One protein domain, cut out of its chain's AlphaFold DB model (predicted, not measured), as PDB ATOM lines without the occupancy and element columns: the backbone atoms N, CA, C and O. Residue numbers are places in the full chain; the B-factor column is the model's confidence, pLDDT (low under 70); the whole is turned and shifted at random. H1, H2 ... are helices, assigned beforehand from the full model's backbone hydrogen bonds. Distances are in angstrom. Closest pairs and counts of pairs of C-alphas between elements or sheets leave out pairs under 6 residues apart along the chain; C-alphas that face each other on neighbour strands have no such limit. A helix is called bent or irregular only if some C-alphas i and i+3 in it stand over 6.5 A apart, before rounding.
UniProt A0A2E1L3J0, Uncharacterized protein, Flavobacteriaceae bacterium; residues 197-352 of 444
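What this domain is: This is residues 197 to 352 of the 444 residues of an uncharacterized protein of Flavobacteriaceae bacterium (UniProt A0A2E1L3J0). One very long helix, H5, makes the longest axis; H1 and H2a pack along one side of it, H2b folds back beside its first part, and two long loop stretches with the short helices H3 and H4 gather on the other side near the beginning of H5. The last residues of H5, 345 to 352, stick out of this body. The printed part has 156 residues with five named helices, H1 to H5 in order, and no named strand; its class is all helix. It is compact, with a radius of gyration of the C-alphas of 16.9 A, yet elongated, spanning 61 by 40 by 25 A.

Where its parts are: Find C-alpha 197 at (302.836, 377.223, 179.141); from there H1 runs 24.2 A to residue 213. H2, residues 220 to 244, was assigned as one helix by its hydrogen bonds but is bent, with C-alphas 233 and 236 9.3 A apart: H2a is residues 220 to 233, 20.2 A long, and H2b residues 236 to 244, 12.7 A. H3 is residues 266 to 271, and H4 residues 302 to 309. Find C-alpha 312 at (320.733, 377.124, 175.797), where H5 begins; it runs 60.0 A to C-alpha 352 at (264.869, 358.495, 164.219). H5 is irregular, with C-alphas 313 and 316 7.6 A apart, and has a kink of 31 degrees near residue 319.

How they stand to each other: H1, H2a and H5 form an up and down bundle, each running against the one before. H1 and H2a are a helical hairpin, closest at the C-alphas of Tyr 197 and Val 230, 6.3 A. H5 touches H1 with residues 326 to 341 alone, closest at the C-alphas of His 334 and Lys 209, 4.2 A, at a shallow tilt of 27 degrees, the same way. It touches H2a with residues 316 to 331 alone, closest at the C-alphas of Ala 323 and Ser 228, 5.3 A, at a steep tilt of 40 degrees. H2b touches H3, about perpendicular at 83 degrees, closest at the C-alphas of Thr 243 and Phe 266, 5.0 A. H4 is close to H5 but not clearly touching, closest at the C-alphas of Trp 308 and Asn 314, 7.0 A. Every O i to N i+4 pair is within hydrogen-bond range in H1, H2a, H2b and H3; in H4 it is 3 of 4 and in H5 35 of 37.

The domain as a whole: The C-alphas farthest apart are those of Glu 303 and Lys 352, 61.2 A. The printed part has no cut. The links H2 to H3 and H3 to H4 are long. Look for pLDDT under 70 at residues 247 to 249.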
ATOM      1  N   TYR A 197     303.041 378.283 180.122       75.62
ATOM      2  CA  TYR A 197     302.836 377.223 179.141       75.62
ATOM      3  C   TYR A 197     301.793 376.181 179.578       75.62
ATOM      4  O   TYR A 197     300.876 375.910 178.807       75.62
ATOM      5  N   ASN A 198     301.873 375.647 180.803       70.31
ATOM      6  CA  ASN A 198     300.989 374.592 181.328       70.31
ATOM      7  C   ASN A 198     299.526 375.056 181.303       70.31
ATOM      8  O   ASN A 198     298.636 374.362 180.809       70.31
ATOM      9  N   THR A 199     299.286 376.285 181.769       72.00
ATOM     10  CA  THR A 199     297.953 376.902 181.739       72.00
ATOM     11  C   THR A 199     297.460 377.103 180.305       72.00
ATOM     12  O   THR A 199     296.302 376.806 179.993       72.00
ATOM     13  N   HIS A 200     298.331 377.598 179.419       82.75
ATOM     14  CA  HIS A 200     298.005 377.806 178.009       82.75
ATOM     15  C   HIS A 200     297.609 376.497 177.323       82.75
ATOM     16  O   HIS A 200     296.571 376.437 176.657       82.75
ATOM     17  N   ILE A 201     298.396 375.439 177.513       84.44
ATOM     18  CA  ILE A 201     298.194 374.191 176.788       84.44
ATOM     19  C   ILE A 201     296.973 373.413 177.294       84.44
ATOM     20  O   ILE A 201     296.195 372.928 176.475       84.44
ATOM     21  N   LEU A 202     296.704 373.414 178.608       76.94
ATOM     22  CA  LEU A 202     295.487 372.828 179.182       76.94
ATOM     23  C   LEU A 202     294.226 373.482 178.610       76.94
ATOM     24  O   LEU A 202     293.301 372.800 178.156       76.94
ATOM     25  N   LYS A 203     294.200 374.821 178.592       79.38
ATOM     26  CA  LYS A 203     293.096 375.581 178.001       79.38
ATOM     27  C   LYS A 203     292.944 375.257 176.518       79.38
ATOM     28  O   LYS A 203     291.843 374.978 176.052       79.38
ATOM     29  N   SER A 204     294.053 375.252 175.791       85.69
ATOM     30  CA  SER A 204     294.060 374.977 174.362       85.69
ATOM     31  C   SER A 204     293.573 373.562 174.016       85.69
ATOM     32  O   SER A 204     292.804 373.400 173.064       85.69
ATOM     33  N   SER A 205     293.926 372.550 174.809       84.56
ATOM     34  CA  SER A 205     293.429 371.177 174.657       84.56
ATOM     35  C   SER A 205     291.923 371.081 174.888       84.56
ATOM     36  O   SER A 205     291.211 370.437 174.107       84.56
ATOM     37  N   PHE A 206     291.408 371.761 175.917       80.75
ATOM     38  CA  PHE A 206     289.970 371.833 176.175       80.75
ATOM     39  C   PHE A 206     289.212 372.524 175.031       80.75
ATOM     40  O   PHE A 206     288.199 372.005 174.543       80.75
ATOM     41  N   ASP A 207     289.726 373.662 174.562       85.56
ATOM     42  CA  ASP A 207     289.144 374.419 173.454       85.56
ATOM     43  C   ASP A 207     289.167 373.600 172.157       85.56
ATOM     44  O   ASP A 207     288.174 373.560 171.428       85.56
ATOM     45  N   SER A 208     290.255 372.874 171.892       91.69
ATOM     46  CA  SER A 208     290.400 372.000 170.722       91.69
ATOM     47  C   SER A 208     289.350 370.893 170.716       91.69
ATOM     48  O   SER A 208     288.642 370.717 169.720       91.69
ATOM     49  N   LYS A 209     289.161 370.210 171.851       88.31
ATOM     50  CA  LYS A 209     288.123 369.183 172.005       88.31
ATOM     51  C   LYS A 209     286.717 369.751 171.820       88.31
ATOM     52  O   LYS A 209     285.921 369.190 171.066       88.31
ATOM     53  N   THR A 210     286.421 370.884 172.453       85.56
ATOM     54  CA  THR A 210     285.117 371.563 172.347       85.56
ATOM     55  C   THR A 210     284.834 372.015 170.911       85.56
ATOM     56  O   THR A 210     283.732 371.835 170.392       85.56
ATOM     57  N   ASN A 211     285.842 372.544 170.217       91.25
ATOM     58  CA  ASN A 211     285.733 372.932 168.813       91.25
ATOM     59  C   ASN A 211     285.481 371.717 167.905       91.25
ATOM     60  O   ASN A 211     284.639 371.804 167.008       91.25
ATOM     61  N   GLY A 212     286.128 370.578 168.169       94.00
ATOM     62  CA  GLY A 212     285.853 369.312 167.483       94.00
ATOM     63  C   GLY A 212     284.414 368.829 167.693       94.00
ATOM     64  O   GLY A 212     283.724 368.492 166.728       94.00
ATOM     65  N   GLN A 213     283.910 368.890 168.931       90.44
ATOM     66  CA  GLN A 213     282.507 368.573 169.252       90.44
ATOM     67  C   GLN A 213     281.514 369.494 168.528       90.44
ATOM     68  O   GLN A 213     280.448 369.051 168.098       90.44
ATOM     69  N   ALA A 214     281.872 370.768 168.355       90.44
ATOM     70  CA  ALA A 214     281.086 371.740 167.599       90.44
ATOM     71  C   ALA A 214     281.204 371.569 166.071       90.44
ATOM     72  O   ALA A 214     280.458 372.204 165.326       90.44
ATOM     73  N   GLY A 215     282.110 370.713 165.583       92.25
ATOM     74  CA  GLY A 215     282.362 370.506 164.155       92.25
ATOM     75  C   GLY A 215     283.153 371.634 163.485       92.25
ATOM     76  O   GLY A 215     283.073 371.784 162.269       92.25
ATOM     77  N   LYS A 216     283.889 372.439 164.259       95.12
ATOM     78  CA  LYS A 216     284.801 373.458 163.723       95.12
ATOM     79  C   LYS A 216     286.087 372.809 163.215       95.12
ATOM     80  O   LYS A 216     286.474 371.746 163.691       95.12
ATOM     81  N   ILE A 217     286.764 373.466 162.278       95.06
ATOM     82  CA  ILE A 217     288.039 373.004 161.711       95.06
ATOM     83  C   ILE A 217     289.179 373.273 162.707       95.06
ATOM     84  O   ILE A 217     289.188 374.318 163.361       95.06
ATOM     85  N   PHE A 218     290.130 372.342 162.818       96.81
ATOM     86  CA  PHE A 218     291.371 372.547 163.566       96.81
ATOM     87  C   PHE A 218     292.375 373.331 162.714       96.81
ATOM     88  O   PHE A 218     292.650 372.950 161.578       96.81
ATOM     89  N   ASN A 219     292.917 374.430 163.241       96.25
ATOM     90  CA  ASN A 219     293.921 375.233 162.544       96.25
ATOM     91  C   ASN A 219     295.292 375.039 163.202       96.25
ATOM     92  O   ASN A 219     295.585 375.654 164.231       96.25
ATOM     93  N   ARG A 220     296.115 374.177 162.591       96.75
ATOM     94  CA  ARG A 220     297.456 373.825 163.081       96.75
ATOM     95  C   ARG A 220     298.365 375.046 163.213       96.75
ATOM     96  O   ARG A 220     299.001 375.212 164.248       96.75
ATOM     97  N   ASP A 221     298.385 375.925 162.212       95.88
ATOM     98  CA  ASP A 221     299.293 377.077 162.187       95.88
ATOM     99  C   ASP A 221     298.984 378.076 163.302       95.88
ATOM    100  O   ASP A 221     299.890 378.533 163.999       95.88
ATOM    101  N   ILE A 222     297.703 378.392 163.520       93.38
ATOM    102  CA  ILE A 222     297.284 379.270 164.621       93.38
ATOM    103  C   ILE A 222     297.688 378.653 165.962       93.38
ATOM    104  O   ILE A 222     298.235 379.349 166.820       93.38
ATOM    105  N   GLN A 223     297.461 377.350 166.130       94.19
ATOM    106  CA  GLN A 223     297.764 376.645 167.370       94.19
ATOM    107  C   GLN A 223     299.269 376.622 167.672       94.19
ATOM    108  O   GLN A 223     299.699 376.959 168.784       94.19
ATOM    109  N   LYS A 224     300.078 376.293 166.663       96.25
ATOM    110  CA  LYS A 224     301.536 376.280 166.756       96.25
ATOM    111  C   LYS A 224     302.087 377.670 167.047       96.25
ATOM    112  O   LYS A 224     302.885 377.831 167.969       96.25
ATOM    113  N   ASN A 225     301.630 378.685 166.315       94.12
ATOM    114  CA  ASN A 225     302.089 380.063 166.489       94.12
ATOM    115  C   ASN A 225     301.718 380.622 167.864       94.12
ATOM    116  O   ASN A 225     302.549 381.266 168.501       94.12
ATOM    117  N   SER A 226     300.505 380.340 168.351       92.94
ATOM    118  CA  SER A 226     300.071 380.753 169.688       92.94
ATOM    119  C   SER A 226     300.930 380.113 170.781       92.94
ATOM    120  O   SER A 226     301.408 380.812 171.671       92.94
ATOM    121  N   THR A 227     301.201 378.812 170.673       93.12
ATOM    122  CA  THR A 227     302.037 378.090 171.643       93.12
ATOM    123  C   THR A 227     303.493 378.555 171.596       93.12
ATOM    124  O   THR A 227     304.103 378.807 172.632       93.12
ATOM    125  N   SER A 228     304.043 378.753 170.394       93.94
ATOM    126  CA  SER A 228     305.394 379.291 170.211       93.94
ATOM    127  C   SER A 228     305.528 380.705 170.785       93.94
ATOM    128  O   SER A 228     306.555 381.021 171.380       93.94
ATOM    129  N   ALA A 229     304.505 381.555 170.649       88.88
ATOM    130  CA  ALA A 229     304.509 382.892 171.238       88.88
ATOM    131  C   ALA A 229     304.573 382.844 172.772       88.88
ATOM    132  O   ALA A 229     305.339 383.603 173.359       88.88
ATOM    133  N   VAL A 230     303.830 381.928 173.403       86.56
ATOM    134  CA  VAL A 230     303.871 381.720 174.859       86.56
ATOM    135  C   VAL A 230     305.250 381.234 175.305       86.56
ATOM    136  O   VAL A 230     305.860 381.855 176.166       86.56
ATOM    137  N   LEU A 231     305.790 380.192 174.672       88.25
ATOM    138  CA  LEU A 231     307.117 379.653 175.002       88.25
ATOM    139  C   LEU A 231     308.245 380.685 174.828       88.25
ATOM    140  O   LEU A 231     309.170 380.756 175.631       88.25
ATOM    141  N   LYS A 232     308.162 381.546 173.807       87.12
ATOM    142  CA  LYS A 232     309.141 382.630 173.612       87.12
ATOM    143  C   LYS A 232     309.123 383.655 174.744       87.12
ATOM    144  O   LYS A 232     310.172 384.213 175.049       87.12
ATOM    145  N   GLN A 233     307.965 383.909 175.358       78.94
ATOM    146  CA  GLN A 233     307.857 384.831 176.494       78.94
ATOM    147  C   GLN A 233     308.518 384.272 177.756       78.94
ATOM    148  O   GLN A 233     308.968 385.049 178.591       78.94
ATOM    149  N   THR A 234     308.600 382.946 177.889       74.12
ATOM    150  CA  THR A 234     309.170 382.301 179.078       74.12
ATOM    151  C   THR A 234     310.690 382.123 179.011       74.12
ATOM    152  O   THR A 234     311.309 381.788 180.015       74.12
ATOM    153  N   GLY A 235     311.309 382.336 177.846       79.69
ATOM    154  CA  GLY A 235     312.744 382.115 177.651       79.69
ATOM    155  C   GLY A 235     313.152 380.638 177.751       79.69
ATOM    156  O   GLY A 235     312.306 379.745 177.760       79.69
ATOM    157  N   TYR A 236     314.464 380.385 177.807       81.19
ATOM    158  CA  TYR A 236     315.032 379.030 177.810       81.19
ATOM    159  C   TYR A 236     314.516 378.169 178.969       81.19
ATOM    160  O   TYR A 236     314.001 377.082 178.722       81.19
ATOM    161  N   ASP A 237     314.568 378.677 180.200       73.00
ATOM    162  CA  ASP A 237     314.187 377.916 181.398       73.00
ATOM    163  C   ASP A 237     312.707 377.502 181.356       73.00
ATOM    164  O   ASP A 237     312.348 376.370 181.685       73.00
ATOM    165  N   GLY A 238     311.835 378.372 180.836       77.12
ATOM    166  CA  GLY A 238     310.426 378.042 180.653       77.12
ATOM    167  C   GLY A 238     310.165 377.012 179.554       77.12
ATOM    168  O   GLY A 238     309.256 376.194 179.699       77.12
ATOM    169  N   VAL A 239     310.977 376.998 178.491       86.06
ATOM    170  CA  VAL A 239     310.929 375.949 177.458       86.06
ATOM    171  C   VAL A 239     311.394 374.611 178.036       86.06
ATOM    172  O   VAL A 239     310.752 373.595 177.790       86.06
ATOM    173  N   MET A 240     312.451 374.604 178.850       83.19
ATOM    174  CA  MET A 240     312.937 373.392 179.525       83.19
ATOM    175  C   MET A 240     311.941 372.859 180.553       83.19
ATOM    176  O   MET A 240     311.687 371.661 180.634       83.19
ATOM    177  N   THR A 241     311.304 373.752 181.302       77.88
ATOM    178  CA  THR A 241     310.214 373.380 182.208       77.88
ATOM    179  C   THR A 241     309.059 372.749 181.425       77.88
ATOM    180  O   THR A 241     308.521 371.719 181.831       77.88
ATOM    181  N   ALA A 242     308.713 373.309 180.261       83.69
ATOM    182  CA  ALA A 242     307.688 372.751 179.384       83.69
ATOM    183  C   ALA A 242     308.068 371.376 178.808       83.69
ATOM    184  O   ALA A 242     307.184 370.568 178.535       83.69
ATOM    185  N   THR A 243     309.355 371.072 178.624       86.75
ATOM    186  CA  THR A 243     309.763 369.756 178.115       86.75
ATOM    187  C   THR A 243     309.696 368.664 179.176       86.75
ATOM    188  O   THR A 243     309.504 367.499 178.828       86.75
ATOM    189  N   ARG A 244     309.822 369.030 180.455       80.50
ATOM    190  CA  ARG A 244     309.895 368.103 181.597       80.50
ATOM    191  C   ARG A 244     308.629 368.010 182.437       80.50
ATOM    192  O   ARG A 244     308.569 367.170 183.326       80.50
ATOM    193  N   SER A 245     307.642 368.858 182.185       74.62
ATOM    194  CA  SER A 245     306.359 368.769 182.881       74.62
ATOM    195  C   SER A 245     305.544 367.593 182.325       74.62
ATOM    196  O   SER A 245     305.444 367.427 181.108       74.62
ATOM    197  N   ASP A 246     304.966 366.788 183.217       71.56
ATOM    198  CA  ASP A 246     303.886 365.852 182.885       71.56
ATOM    199  C   ASP A 246     302.575 366.630 182.947       71.56
ATOM    200  O   ASP A 246     302.228 367.217 183.974       71.56
ATOM    201  N   PHE A 247     301.852 366.680 181.837       66.50
ATOM    202  CA  PHE A 247     300.661 367.504 181.772       66.50
ATOM    203  C   PHE A 247     299.354 366.742 181.957       66.50
ATOM    204  O   PHE A 247     298.297 367.377 182.055       66.50
ATOM    205  N   GLY A 248     299.388 365.408 181.938       64.75
ATOM    206  CA  GLY A 248     298.226 364.520 182.025       64.75
ATOM    207  C   GLY A 248     297.162 364.677 180.922       64.75
ATOM    208  O   GLY A 248     296.302 363.808 180.768       64.75
ATOM    209  N   PHE A 249     297.163 365.757 180.129       67.69
ATOM    210  CA  PHE A 249     296.230 365.944 179.008       67.69
ATOM    211  C   PHE A 249     296.678 365.190 177.754       67.69
ATOM    212  O   PHE A 249     295.848 364.874 176.897       67.69
ATOM    213  N   ASP A 250     297.969 364.890 177.645       74.62
ATOM    214  CA  ASP A 250     298.586 364.128 176.568       74.62
ATOM    215  C   ASP A 250     298.619 362.620 176.841       74.62
ATOM    216  O   ASP A 250     298.976 361.857 175.951       74.62
ATOM    217  N   ASP A 251     298.089 362.155 177.978       80.38
ATOM    218  CA  ASP A 251     297.960 360.731 178.325       80.38
ATOM    219  C   ASP A 251     297.337 359.874 177.208       80.38
ATOM    220  O   ASP A 251     297.583 358.670 177.106       80.38
ATOM    221  N   GLN A 252     296.460 360.470 176.397       81.25
ATOM    222  CA  GLN A 252     295.754 359.799 175.303       81.25
ATOM    223  C   GLN A 252     296.385 360.030 173.925       81.25
ATOM    224  O   GLN A 252     295.861 359.510 172.938       81.25
ATOM    225  N   TYR A 253     297.466 360.807 173.838       88.31
ATOM    226  CA  TYR A 253     298.214 361.004 172.606       88.31
ATOM    227  C   TYR A 253     298.841 359.681 172.166       88.31
ATOM    228  O   TYR A 253     299.418 358.960 172.978       88.31
ATOM    229  N   ILE A 254     298.679 359.333 170.889       89.44
ATOM    230  CA  ILE A 254     299.170 358.070 170.334       89.44
ATOM    231  C   ILE A 254     300.489 358.331 169.623       89.44
ATOM    232  O   ILE A 254     300.546 359.056 168.632       89.44
ATOM    233  N   LEU A 255     301.539 357.702 170.127       89.69
ATOM    234  CA  LEU A 255     302.869 357.743 169.546       89.69
ATOM    235  C   LEU A 255     302.926 356.914 168.253       89.69
ATOM    236  O   LEU A 255     302.115 356.004 168.061       89.69
ATOM    237  N   PRO A 256     303.907 357.157 167.364       86.19
ATOM    238  CA  PRO A 256     304.095 356.385 166.132       86.19
ATOM    239  C   PRO A 256     304.202 354.872 166.340       86.19
ATOM    240  O   PRO A 256     303.853 354.093 165.456       86.19
ATOM    241  N   ASN A 257     304.673 354.440 167.511       82.62
ATOM    242  CA  ASN A 257     304.756 353.029 167.878       82.62
ATOM    243  C   ASN A 257     303.400 352.427 168.326       82.62
ATOM    244  O   ASN A 257     303.345 351.250 168.681       82.62
ATOM    245  N   GLY A 258     302.318 353.213 168.315       85.75
ATOM    246  CA  GLY A 258     300.963 352.831 168.715       85.75
ATOM    247  C   GLY A 258     300.697 352.900 170.220       85.75
ATOM    248  O   GLY A 258     299.562 352.678 170.645       85.75
ATOM    249  N   GLN A 259     301.709 353.199 171.036       89.31
ATOM    250  CA  GLN A 259     301.543 353.361 172.476       89.31
ATOM    251  C   GLN A 259     300.937 354.724 172.798       89.31
ATOM    252  O   GLN A 259     301.138 355.706 172.087       89.31
ATOM    253  N   LYS A 260     300.201 354.781 173.905       89.00
ATOM    254  CA  LYS A 260     299.813 356.054 174.504       89.00
ATOM    255  C   LYS A 260     301.037 356.704 175.136       89.00
ATOM    256  O   LYS A 260     301.829 355.993 175.752       89.00
ATOM    257  N   ALA A 261     301.146 358.025 175.027       86.69
ATOM    258  CA  ALA A 261     302.175 358.777 175.732       86.69
ATOM    259  C   ALA A 261     302.075 358.556 177.252       86.69
ATOM    260  O   ALA A 261     303.090 358.360 177.915       86.69
ATOM    261  N   GLY A 262     300.855 358.476 177.801       83.44
ATOM    262  CA  GLY A 262     300.675 358.379 179.251       83.44
ATOM    263  C   GLY A 262     301.392 359.535 179.955       83.44
ATOM    264  O   GLY A 262     301.477 360.624 179.406       83.44
ATOM    265  N   LYS A 263     302.002 359.242 181.103       79.69
ATOM    266  CA  LYS A 263     302.734 360.214 181.932       79.69
ATOM    267  C   LYS A 263     304.150 360.542 181.439       79.69
ATOM    268  O   LYS A 263     305.012 360.929 182.226       79.69
ATOM    269  N   MET A 264     304.460 360.257 180.174       83.38
ATOM    270  CA  MET A 264     305.788 360.539 179.632       83.38
ATOM    271  C   MET A 264     305.900 362.021 179.285       83.38
ATOM    272  O   MET A 264     305.057 362.569 178.586       83.38
ATOM    273  N   THR A 265     306.985 362.653 179.725       85.38
ATOM    274  CA  THR A 265     307.302 364.041 179.376       85.38
ATOM    275  C   THR A 265     307.783 364.134 177.926       85.38
ATOM    276  O   THR A 265     308.277 363.154 177.353       85.38
ATOM    277  N   PHE A 266     307.688 365.321 177.315       90.69
ATOM    278  CA  PHE A 266     308.244 365.541 175.975       90.69
ATOM    279  C   PHE A 266     309.738 365.200 175.926       90.69
ATOM    280  O   PHE A 266     310.183 364.568 174.974       90.69
ATOM    281  N   GLU A 267     310.495 365.578 176.956       88.94
ATOM    282  CA  GLU A 267     311.915 365.259 177.103       88.94
ATOM    283  C   GLU A 267     312.156 363.748 177.102       88.94
ATOM    284  O   GLU A 267     312.955 363.270 176.300       88.94
ATOM    285  N   HIS A 268     311.393 362.982 177.886       87.38
ATOM    286  CA  HIS A 268     311.497 361.526 177.898       87.38
ATOM    287  C   HIS A 268     311.193 360.916 176.523       87.38
ATOM    288  O   HIS A 268     311.948 360.074 176.030       87.38
ATOM    289  N   MET A 269     310.108 361.350 175.876       91.69
ATOM    290  CA  MET A 269     309.729 360.849 174.551       91.69
ATOM    291  C   MET A 269     310.751 361.231 173.482       91.69
ATOM    292  O   MET A 269     311.083 360.408 172.626       91.69
ATOM    293  N   PHE A 270     311.268 362.460 173.533       91.56
ATOM    294  CA  PHE A 270     312.300 362.935 172.627       91.56
ATOM    295  C   PHE A 270     313.571 362.104 172.800       91.56
ATOM    296  O   PHE A 270     314.005 361.489 171.826       91.56
ATOM    297  N   ALA A 271     314.089 362.012 174.031       88.00
ATOM    298  CA  ALA A 271     315.322 361.316 174.398       88.00
ATOM    299  C   ALA A 271     315.329 359.834 173.991       88.00
ATOM    300  O   ALA A 271     316.354 359.302 173.569       88.00
ATOM    301  N   ASN A 272     314.170 359.177 174.072       87.44
ATOM    302  CA  ASN A 272     314.008 357.769 173.710       87.44
ATOM    303  C   ASN A 272     313.597 357.555 172.242       87.44
ATOM    304  O   ASN A 272     313.253 356.439 171.854       87.44
ATOM    305  N   GLY A 273     313.599 358.607 171.414       90.25
ATOM    306  CA  GLY A 273     313.293 358.477 169.990       90.25
ATOM    307  C   GLY A 273     311.847 358.083 169.693       90.25
ATOM    308  O   GLY A 273     311.598 357.446 168.671       90.25
ATOM    309  N   MET A 274     310.912 358.374 170.600       91.88
ATOM    310  CA  MET A 274     309.539 357.864 170.558       91.88
ATOM    311  C   MET A 274     308.580 358.759 169.772       91.88
ATOM    312  O   MET A 274     307.463 358.333 169.486       91.88
ATOM    313  N   LEU A 275     308.976 359.989 169.441       92.81
ATOM    314  CA  LEU A 275     308.146 360.926 168.682       92.81
ATOM    315  C   LEU A 275     308.138 360.584 167.179       92.81
ATOM    316  O   LEU A 275     308.820 359.669 166.716       92.81
ATOM    317  N   SER A 276     307.324 361.292 166.392       93.12
ATOM    318  CA  SER A 276     307.282 361.093 164.936       93.12
ATOM    319  C   SER A 276     308.568 361.561 164.247       93.12
ATOM    320  O   SER A 276     309.309 362.381 164.782       93.12
ATOM    321  N   ASP A 277     308.825 361.054 163.035       93.81
ATOM    322  CA  ASP A 277     310.067 361.326 162.293       93.81
ATOM    323  C   ASP A 277     310.380 362.825 162.166       93.81
ATOM    324  O   ASP A 277     311.541 363.212 162.291       93.81
ATOM    325  N   LYS A 278     309.347 363.672 162.041       94.31
ATOM    326  CA  LYS A 278     309.497 365.129 161.917       94.31
ATOM    327  C   LYS A 278     310.247 365.791 163.078       94.31
ATOM    328  O   LYS A 278     310.803 366.876 162.921       94.31
ATOM    329  N   TYR A 279     310.262 365.157 164.250       94.56
ATOM    330  CA  TYR A 279     310.987 365.654 165.418       94.56
ATOM    331  C   TYR A 279     312.489 365.402 165.342       94.56
ATOM    332  O   TYR A 279     313.222 366.025 166.101       94.56
ATOM    333  N   TYR A 280     312.945 364.522 164.447       93.12
ATOM    334  CA  TYR A 280     314.319 364.023 164.412       93.12
ATOM    335  C   TYR A 280     315.013 364.203 163.063       93.12
ATOM    336  O   TYR A 280     316.236 364.313 163.024       93.12
ATOM    337  N   ASP A 281     314.254 364.243 161.967       92.50
ATOM    338  CA  ASP A 281     314.762 364.262 160.591       92.50
ATOM    339  C   ASP A 281     315.159 365.655 160.068       92.50
ATOM    340  O   ASP A 281     315.544 365.798 158.908       92.50
ATOM    341  N   GLY A 282     315.068 366.684 160.911       90.69
ATOM    342  CA  GLY A 282     315.372 368.068 160.556       90.69
ATOM    343  C   GLY A 282     314.273 368.792 159.783       90.69
ATOM    344  O   GLY A 282     314.452 369.961 159.454       90.69
ATOM    345  N   SER A 283     313.111 368.187 159.533       92.50
ATOM    346  CA  SER A 283     312.000 368.872 158.855       92.50
ATOM    347  C   SER A 283     311.463 370.077 159.636       92.50
ATOM    348  O   SER A 283     311.002 371.047 159.032       92.50
ATOM    349  N   LEU A 284     311.540 370.048 160.969       92.00
ATOM    350  CA  LEU A 284     311.082 371.150 161.818       92.00
ATOM    351  C   LEU A 284     312.151 372.222 162.060       92.00
ATOM    352  O   LEU A 284     311.803 373.391 162.215       92.00
ATOM    353  N   THR A 285     313.427 371.852 162.125       90.69
ATOM    354  CA  THR A 285     314.501 372.730 162.638       90.69
ATOM    355  C   THR A 285     315.695 372.873 161.696       90.69
ATOM    356  O   THR A 285     316.540 373.734 161.904       90.69
ATOM    357  N   GLY A 286     315.788 372.044 160.658       89.69
ATOM    358  CA  GLY A 286     316.970 371.922 159.804       89.69
ATOM    359  C   GLY A 286     318.107 371.095 160.415       89.69
ATOM    360  O   GLY A 286     319.144 370.946 159.775       89.69
ATOM    361  N   VAL A 287     317.926 370.544 161.622       86.75
ATOM    362  CA  VAL A 287     318.942 369.755 162.336       86.75
ATOM    363  C   VAL A 287     318.465 368.315 162.502       86.75
ATOM    364  O   VAL A 287     317.353 368.074 162.965       86.75
ATOM    365  N   VAL A 288     319.318 367.359 162.134       89.56
ATOM    366  CA  VAL A 288     319.058 365.927 162.321       89.56
ATOM    367  C   VAL A 288     319.611 365.495 163.677       89.56
ATOM    368  O   VAL A 288     320.813 365.611 163.907       89.56
ATOM    369  N   TYR A 289     318.754 364.985 164.562       85.62
ATOM    370  CA  TYR A 289     319.122 364.722 165.964       85.62
ATOM    371  C   TYR A 289     319.559 363.288 166.254       85.62
ATOM    372  O   TYR A 289     319.841 362.960 167.400       85.62
ATOM    373  N   GLY A 290     319.612 362.418 165.248       85.12
ATOM    374  CA  GLY A 290     319.989 361.028 165.456       85.12
ATOM    375  C   GLY A 290     319.979 360.198 164.183       85.12
ATOM    376  O   GLY A 290     319.948 360.717 163.068       85.12
ATOM    377  N   LYS A 291     319.984 358.878 164.356       88.94
ATOM    378  CA  LYS A 291     319.791 357.907 163.275       88.94
ATOM    379  C   LYS A 291     318.537 357.099 163.546       88.94
ATOM    380  O   LYS A 291     318.320 356.641 164.665       88.94
ATOM    381  N   LYS A 292     317.733 356.886 162.511       89.75
ATOM    382  CA  LYS A 292     316.578 355.997 162.595       89.75
ATOM    383  C   LYS A 292     317.039 354.574 162.921       89.75
ATOM    384  O   LYS A 292     318.051 354.117 162.382       89.75
ATOM    385  N   ASN A 293     316.318 353.892 163.808       85.38
ATOM    386  CA  ASN A 293     316.652 352.522 164.191       85.38
ATOM    387  C   ASN A 293     316.550 351.569 162.989       85.38
ATOM    388  O   ASN A 293     315.816 351.818 162.029       85.38
ATOM    389  N   THR A 294     317.286 350.456 163.037       85.44
ATOM    390  CA  THR A 294     317.342 349.460 161.950       85.44
ATOM    391  C   THR A 294     316.003 348.778 161.675       85.44
ATOM    392  O   THR A 294     315.765 348.342 160.554       85.44
ATOM    393  N   ASP A 295     315.114 348.714 162.665       81.38
ATOM    394  CA  ASP A 295     313.741 348.217 162.530       81.38
ATOM    395  C   ASP A 295     312.770 349.261 161.937       81.38
ATOM    396  O   ASP A 295     311.579 348.988 161.770       81.38
ATOM    397  N   GLY A 296     313.269 350.460 161.620       80.25
ATOM    398  CA  GLY A 296     312.490 351.582 161.114       80.25
ATOM    399  C   GLY A 296     311.590 352.240 162.162       80.25
ATOM    400  O   GLY A 296     310.792 353.105 161.791       80.25
ATOM    401  N   LYS A 297     311.693 351.860 163.444       79.31
ATOM    402  CA  LYS A 297     310.851 352.376 164.528       79.31
ATOM    403  C   LYS A 297     311.671 353.208 165.505       79.31
ATOM    404  O   LYS A 297     312.530 352.705 166.222       79.31
ATOM    405  N   GLY A 298     311.337 354.491 165.575       84.25
ATOM    406  CA  GLY A 298     311.996 355.434 166.467       84.25
ATOM    407  C   GLY A 298     313.423 355.787 166.047       84.25
ATOM    408  O   GLY A 298     313.910 355.390 164.982       84.25
ATOM    409  N   TRP A 299     314.073 356.584 166.890       91.44
ATOM    410  CA  TRP A 299     315.360 357.212 166.602       91.44
ATOM    411  C   TRP A 299     316.362 357.001 167.738       91.44
ATOM    412  O   TRP A 299     316.020 357.074 168.911       91.44
ATOM    413  N   ASN A 300     317.623 356.772 167.388       88.50
ATOM    414  CA  ASN A 300     318.734 356.778 168.327       88.50
ATOM    415  C   ASN A 300     319.473 358.116 168.216       88.50
ATOM    416  O   ASN A 300     320.090 358.400 167.186       88.50
ATOM    417  N   LEU A 301     319.393 358.928 169.270       84.94
ATOM    418  CA  LEU A 301     319.961 360.277 169.308       84.94
ATOM    419  C   LEU A 301     321.493 360.309 169.461       84.94
ATOM    420  O   LEU A 301     322.131 361.299 169.101       84.94
ATOM    421  N   GLY A 302     322.097 359.244 169.998       79.81
ATOM    422  CA  GLY A 302     323.492 359.273 170.449       79.81
ATOM    423  C   GLY A 302     323.761 360.329 171.537       79.81
ATOM    424  O   GLY A 302     322.846 360.970 172.054       79.81
ATOM    425  N   GLU A 303     325.033 360.522 171.897       77.44
ATOM    426  CA  GLU A 303     325.425 361.538 172.892       77.44
ATOM    427  C   GLU A 303     325.194 362.976 172.406       77.44
ATOM    428  O   GLU A 303     324.877 363.860 173.203       77.44
ATOM    429  N   ASP A 304     325.342 363.217 171.104       76.81
ATOM    430  CA  ASP A 304     325.267 364.560 170.528       76.81
ATOM    431  C   ASP A 304     323.835 365.105 170.532       76.81
ATOM    432  O   ASP A 304     323.628 366.273 170.862       76.81
ATOM    433  N   GLY A 305     322.831 364.264 170.250       76.75
ATOM    434  CA  GLY A 305     321.425 364.665 170.330       76.75
ATOM    435  C   GLY A 305     320.985 364.979 171.763       76.75
ATOM    436  O   GLY A 305     320.244 365.937 171.984       76.75
ATOM    437  N   ALA A 306     321.504 364.235 172.748       73.25
ATOM    438  CA  ALA A 306     321.268 364.525 174.160       73.25
ATOM    439  C   ALA A 306     321.911 365.858 174.576       73.25
ATOM    440  O   ALA A 306     321.239 366.693 175.170       73.25
ATOM    441  N   LYS A 307     323.182 366.107 174.221       81.12
ATOM    442  CA  LYS A 307     323.860 367.386 174.516       81.12
ATOM    443  C   LYS A 307     323.173 368.574 173.848       81.12
ATOM    444  O   LYS A 307     323.023 369.616 174.478       81.12
ATOM    445  N   TRP A 308     322.728 368.410 172.603       87.75
ATOM    446  CA  TRP A 308     322.023 369.450 171.859       87.75
ATOM    447  C   TRP A 308     320.750 369.912 172.578       87.75
ATOM    448  O   TRP A 308     320.497 371.114 172.658       87.75
ATOM    449  N   PHE A 309     319.983 368.972 173.139       85.56
ATOM    450  CA  PHE A 309     318.718 369.256 173.823       85.56
ATOM    451  C   PHE A 309     318.878 370.207 175.019       85.56
ATOM    452  O   PHE A 309     318.002 371.034 175.264       85.56
ATOM    453  N   TRP A 310     320.004 370.116 175.736       82.69
ATOM    454  CA  TRP A 310     320.294 370.907 176.941       82.69
ATOM    455  C   TRP A 310     321.122 372.171 176.677       82.69
ATOM    456  O   TRP A 310     321.459 372.896 177.613       82.69
ATOM    457  N   ASP A 311     321.492 372.449 175.426       85.50
ATOM    458  CA  ASP A 311     322.238 373.661 175.093       85.50
ATOM    459  C   ASP A 311     321.279 374.850 174.939       85.50
ATOM    460  O   ASP A 311     320.401 374.892 174.072       85.50
ATOM    461  N   LYS A 312     321.493 375.868 175.779       86.81
ATOM    462  CA  LYS A 312     320.733 377.124 175.797       86.81
ATOM    463  C   LYS A 312     320.673 377.818 174.435       86.81
ATOM    464  O   LYS A 312     319.671 378.473 174.131       86.81
ATOM    465  N   ASN A 313     321.700 377.672 173.599       89.94
ATOM    466  CA  ASN A 313     321.730 378.263 172.261       89.94
ATOM    467  C   ASN A 313     320.667 377.660 171.329       89.94
ATOM    468  O   ASN A 313     320.220 378.324 170.393       89.94
ATOM    469  N   ASN A 314     320.186 376.452 171.634       90.06
ATOM    470  CA  ASN A 314     319.184 375.733 170.850       90.06
ATOM    471  C   ASN A 314     317.744 376.017 171.299       90.06
ATOM    472  O   ASN A 314     316.794 375.456 170.751       90.06
ATOM    473  N   SER A 315     317.544 376.933 172.255       87.56
ATOM    474  CA  SER A 315     316.228 377.268 172.819       87.56
ATOM    475  C   SER A 315     315.165 377.588 171.759       87.56
ATOM    476  O   SER A 315     313.999 377.218 171.909       87.56
ATOM    477  N   LYS A 316     315.552 378.243 170.657       91.94
ATOM    478  CA  LYS A 316     314.640 378.579 169.551       91.94
ATOM    479  C   LYS A 316     314.110 377.332 168.840       91.94
ATOM    480  O   LYS A 316     312.917 377.260 168.543       91.94
ATOM    481  N   ASP A 317     314.985 376.376 168.570       94.12
ATOM    482  CA  ASP A 317     314.632 375.144 167.873       94.12
ATOM    483  C   ASP A 317     313.834 374.232 168.799       94.12
ATOM    484  O   ASP A 317     312.775 373.740 168.407       94.12
ATOM    485  N   LEU A 318     314.247 374.123 170.064       93.06
ATOM    486  CA  LEU A 318     313.492 373.408 171.086       93.06
ATOM    487  C   LEU A 318     312.085 373.994 171.269       93.06
ATOM    488  O   LEU A 318     311.107 373.252 171.300       93.06
ATOM    489  N   THR A 319     311.948 375.323 171.270       93.94
ATOM    490  CA  THR A 319     310.637 375.995 171.282       93.94
ATOM    491  C   THR A 319     309.757 375.543 170.118       93.94
ATOM    492  O   THR A 319     308.557 375.328 170.291       93.94
ATOM    493  N   ASN A 320     310.326 375.416 168.916       95.31
ATOM    494  CA  ASN A 320     309.579 374.994 167.737       95.31
ATOM    495  C   ASN A 320     309.136 373.527 167.841       95.31
ATOM    496  O   ASN A 320     307.994 373.214 167.502       95.31
ATOM    497  N   LEU A 321     310.004 372.651 168.356       95.88
ATOM    498  CA  LEU A 321     309.678 371.247 168.606       95.88
ATOM    499  C   LEU A 321     308.546 371.112 169.639       95.88
ATOM    500  O   LEU A 321     307.545 370.450 169.375       95.88
ATOM    501  N   VAL A 322     308.646 371.801 170.776       94.44
ATOM    502  CA  VAL A 322     307.631 371.752 171.844       94.44
ATOM    503  C   VAL A 322     306.295 372.342 171.374       94.44
ATOM    504  O   VAL A 322     305.233 371.780 171.645       94.44
ATOM    505  N   ALA A 323     306.320 373.435 170.604       95.56
ATOM    506  CA  ALA A 323     305.111 374.012 170.014       95.56
ATOM    507  C   ALA A 323     304.450 373.074 168.987       95.56
ATOM    508  O   ALA A 323     303.220 372.988 168.931       95.56
ATOM    509  N   GLU A 324     305.243 372.354 168.189       96.75
ATOM    510  CA  GLU A 324     304.731 371.327 167.277       96.75
ATOM    511  C   GLU A 324     304.097 370.169 168.059       96.75
ATOM    512  O   GLU A 324     302.985 369.760 167.738       96.75
ATOM    513  N   TYR A 325     304.756 369.682 169.118       95.38
ATOM    514  CA  TYR A 325     304.228 368.629 169.998       95.38
ATOM    515  C   TYR A 325     302.885 369.002 170.611       95.38
ATOM    516  O   TYR A 325     301.895 368.294 170.433       95.38
ATOM    517  N   SER A 326     302.810 370.183 171.215       93.88
ATOM    518  CA  SER A 326     301.552 370.766 171.677       93.88
ATOM    519  C   SER A 326     300.464 370.784 170.603       93.88
ATOM    520  O   SER A 326     299.289 370.554 170.886       93.88
ATOM    521  N   THR A 327     300.832 371.082 169.358       96.06
ATOM    522  CA  THR A 327     299.881 371.150 168.244       96.06
ATOM    523  C   THR A 327     299.348 369.767 167.878       96.06
ATOM    524  O   THR A 327     298.142 369.628 167.687       96.06
ATOM    525  N   ASP A 328     300.203 368.744 167.852       95.25
ATOM    526  CA  ASP A 328     299.806 367.352 167.594       95.25
ATOM    527  C   ASP A 328     298.883 366.791 168.682       95.25
ATOM    528  O   ASP A 328     297.871 366.144 168.383       95.25
ATOM    529  N   VAL A 329     299.181 367.084 169.951       92.75
ATOM    530  CA  VAL A 329     298.311 366.679 171.061       92.75
ATOM    531  C   VAL A 329     296.947 367.363 170.948       92.75
ATOM    532  O   VAL A 329     295.907 366.705 171.026       92.75
ATOM    533  N   ASN A 330     296.921 368.672 170.690       93.81
ATOM    534  CA  ASN A 330     295.670 369.414 170.528       93.81
ATOM    535  C   ASN A 330     294.850 368.945 169.320       93.81
ATOM    536  O   ASN A 330     293.622 368.877 169.407       93.81
ATOM    537  N   GLU A 331     295.501 368.574 168.217       95.56
ATOM    538  CA  GLU A 331     294.825 367.977 167.062       95.56
ATOM    539  C   GLU A 331     294.183 366.635 167.431       95.56
ATOM    540  O   GLU A 331     293.033 366.369 167.079       95.56
ATOM    541  N   THR A 332     294.880 365.819 168.223       93.31
ATOM    542  CA  THR A 332     294.334 364.560 168.746       93.31
ATOM    543  C   THR A 332     293.097 364.816 169.610       93.31
ATOM    544  O   THR A 332     292.066 364.157 169.444       93.31
ATOM    545  N   MET A 333     293.151 365.816 170.494       89.25
ATOM    546  CA  MET A 333     292.020 366.214 171.343       89.25
ATOM    547  C   MET A 333     290.836 366.743 170.527       89.25
ATOM    548  O   MET A 333     289.680 366.421 170.821       89.25
ATOM    549  N   HIS A 334     291.105 367.501 169.462       95.12
ATOM    550  CA  HIS A 334     290.092 367.919 168.496       95.12
ATOM    551  C   HIS A 334     289.435 366.718 167.808       95.12
ATOM    552  O   HIS A 334     288.205 366.610 167.810       95.12
ATOM    553  N   GLY A 335     290.236 365.767 167.320       94.44
ATOM    554  CA  GLY A 335     289.762 364.526 166.705       94.44
ATOM    555  C   GLY A 335     288.862 363.704 167.633       94.44
ATOM    556  O   GLY A 335     287.812 363.216 167.207       94.44
ATOM    557  N   GLN A 336     289.189 363.625 168.928       90.50
ATOM    558  CA  GLN A 336     288.304 363.013 169.928       90.50
ATOM    559  C   GLN A 336     286.952 363.732 170.016       90.50
ATOM    560  O   GLN A 336     285.904 363.085 170.093       90.50
ATOM    561  N   GLY A 337     286.952 365.067 169.986       90.81
ATOM    562  CA  GLY A 337     285.725 365.863 169.951       90.81
ATOM    563  C   GLY A 337     284.873 365.573 168.710       90.81
ATOM    564  O   GLY A 337     283.657 365.395 168.818       90.81
ATOM    565  N   VAL A 338     285.508 365.444 167.541       96.06
ATOM    566  CA  VAL A 338     284.836 365.064 166.287       96.06
ATOM    567  C   VAL A 338     284.209 363.673 166.395       96.06
ATOM    568  O   VAL A 338     283.038 363.504 166.045       96.06
ATOM    569  N   ALA A 339     284.941 362.688 166.921       93.75
ATOM    570  CA  ALA A 339     284.433 361.330 167.111       93.75
ATOM    571  C   ALA A 339     283.211 361.300 168.049       93.75
ATOM    572  O   ALA A 339     282.207 360.647 167.756       93.75
ATOM    573  N   GLN A 340     283.242 362.077 169.137       91.12
ATOM    574  CA  GLN A 340     282.103 362.215 170.049       91.12
ATOM    575  C   GLN A 340     280.878 362.822 169.355       91.12
ATOM    576  O   GLN A 340     279.767 362.307 169.499       91.12
ATOM    577  N   ARG A 341     281.065 363.874 168.549       92.44
ATOM    578  CA  ARG A 341     279.985 364.466 167.745       92.44
ATOM    579  C   ARG A 341     279.374 363.442 166.790       92.44
ATOM    580  O   ARG A 341     278.151 363.349 166.693       92.44
ATOM    581  N   GLN A 342     280.206 362.670 166.092       93.81
ATOM    582  CA  GLN A 342     279.744 361.633 165.168       93.81
ATOM    583  C   GLN A 342     278.927 360.557 165.890       93.81
ATOM    584  O   GLN A 342     277.850 360.206 165.411       93.81
ATOM    585  N   ALA A 343     279.372 360.100 167.063       91.88
ATOM    586  CA  ALA A 343     278.630 359.140 167.877       91.88
ATOM    587  C   ALA A 343     277.241 359.674 168.277       91.88
ATOM    588  O   ALA A 343     276.242 358.967 168.140       91.88
ATOM    589  N   VAL A 344     277.145 360.944 168.691       90.31
ATOM    590  CA  VAL A 344     275.858 361.588 169.015       90.31
ATOM    591  C   VAL A 344     274.946 361.666 167.788       90.31
ATOM    592  O   VAL A 344     273.760 361.342 167.875       90.31
ATOM    593  N   LEU A 345     275.477 362.057 166.627       90.38
ATOM    594  CA  LEU A 345     274.698 362.129 165.388       90.38
ATOM    595  C   LEU A 345     274.195 360.748 164.943       90.38
ATOM    596  O   LEU A 345     273.040 360.623 164.534       90.38
ATOM    597  N   GLN A 346     275.021 359.707 165.064       90.25
ATOM    598  CA  GLN A 346     274.623 358.329 164.769       90.25
ATOM    599  C   GLN A 346     273.512 357.851 165.709       90.25
ATOM    600  O   GLN A 346     272.507 357.319 165.238       90.25
ATOM    601  N   GLN A 347     273.629 358.115 167.015       86.69
ATOM    602  CA  GLN A 347     272.574 357.796 167.982       86.69
ATOM    603  C   GLN A 347     271.260 358.513 167.650       86.69
ATOM    604  O   GLN A 347     270.199 357.891 167.673       86.69
ATOM    605  N   GLN A 348     271.308 359.793 167.272       86.25
ATOM    606  CA  GLN A 348     270.116 360.540 166.855       86.25
ATOM    607  C   GLN A 348     269.486 359.967 165.578       86.25
ATOM    608  O   GLN A 348     268.263 359.877 165.476       86.25
ATOM    609  N   GLN A 349     270.295 359.558 164.598       85.31
ATOM    610  CA  GLN A 349     269.793 358.907 163.385       85.31
ATOM    611  C   GLN A 349     269.163 357.545 163.690       85.31
ATOM    612  O   GLN A 349     268.105 357.227 163.149       85.31
ATOM    613  N   GLN A 350     269.772 356.759 164.576       80.69
ATOM    614  CA  GLN A 350     269.242 355.464 164.989       80.69
ATOM    615  C   GLN A 350     267.933 355.615 165.775       80.69
ATOM    616  O   GLN A 350     266.977 354.891 165.507       80.69
ATOM    617  N   GLN A 351     267.830 356.614 166.657       75.94
ATOM    618  CA  GLN A 351     266.572 356.970 167.322       75.94
ATOM    619  C   GLN A 351     265.486 357.372 166.319       75.94
ATOM    620  O   GLN A 351     264.350 356.919 166.444       75.94
ATOM    621  N   LYS A 352     265.821 358.163 165.291       75.62
ATOM    622  CA  LYS A 352     264.869 358.495 164.219       75.62
ATOM    623  C   LYS A 352     264.401 357.243 163.474       75.62
ATOM    624  O   LYS A 352     263.200 357.065 163.325       75.62
TER     625      LYS A 352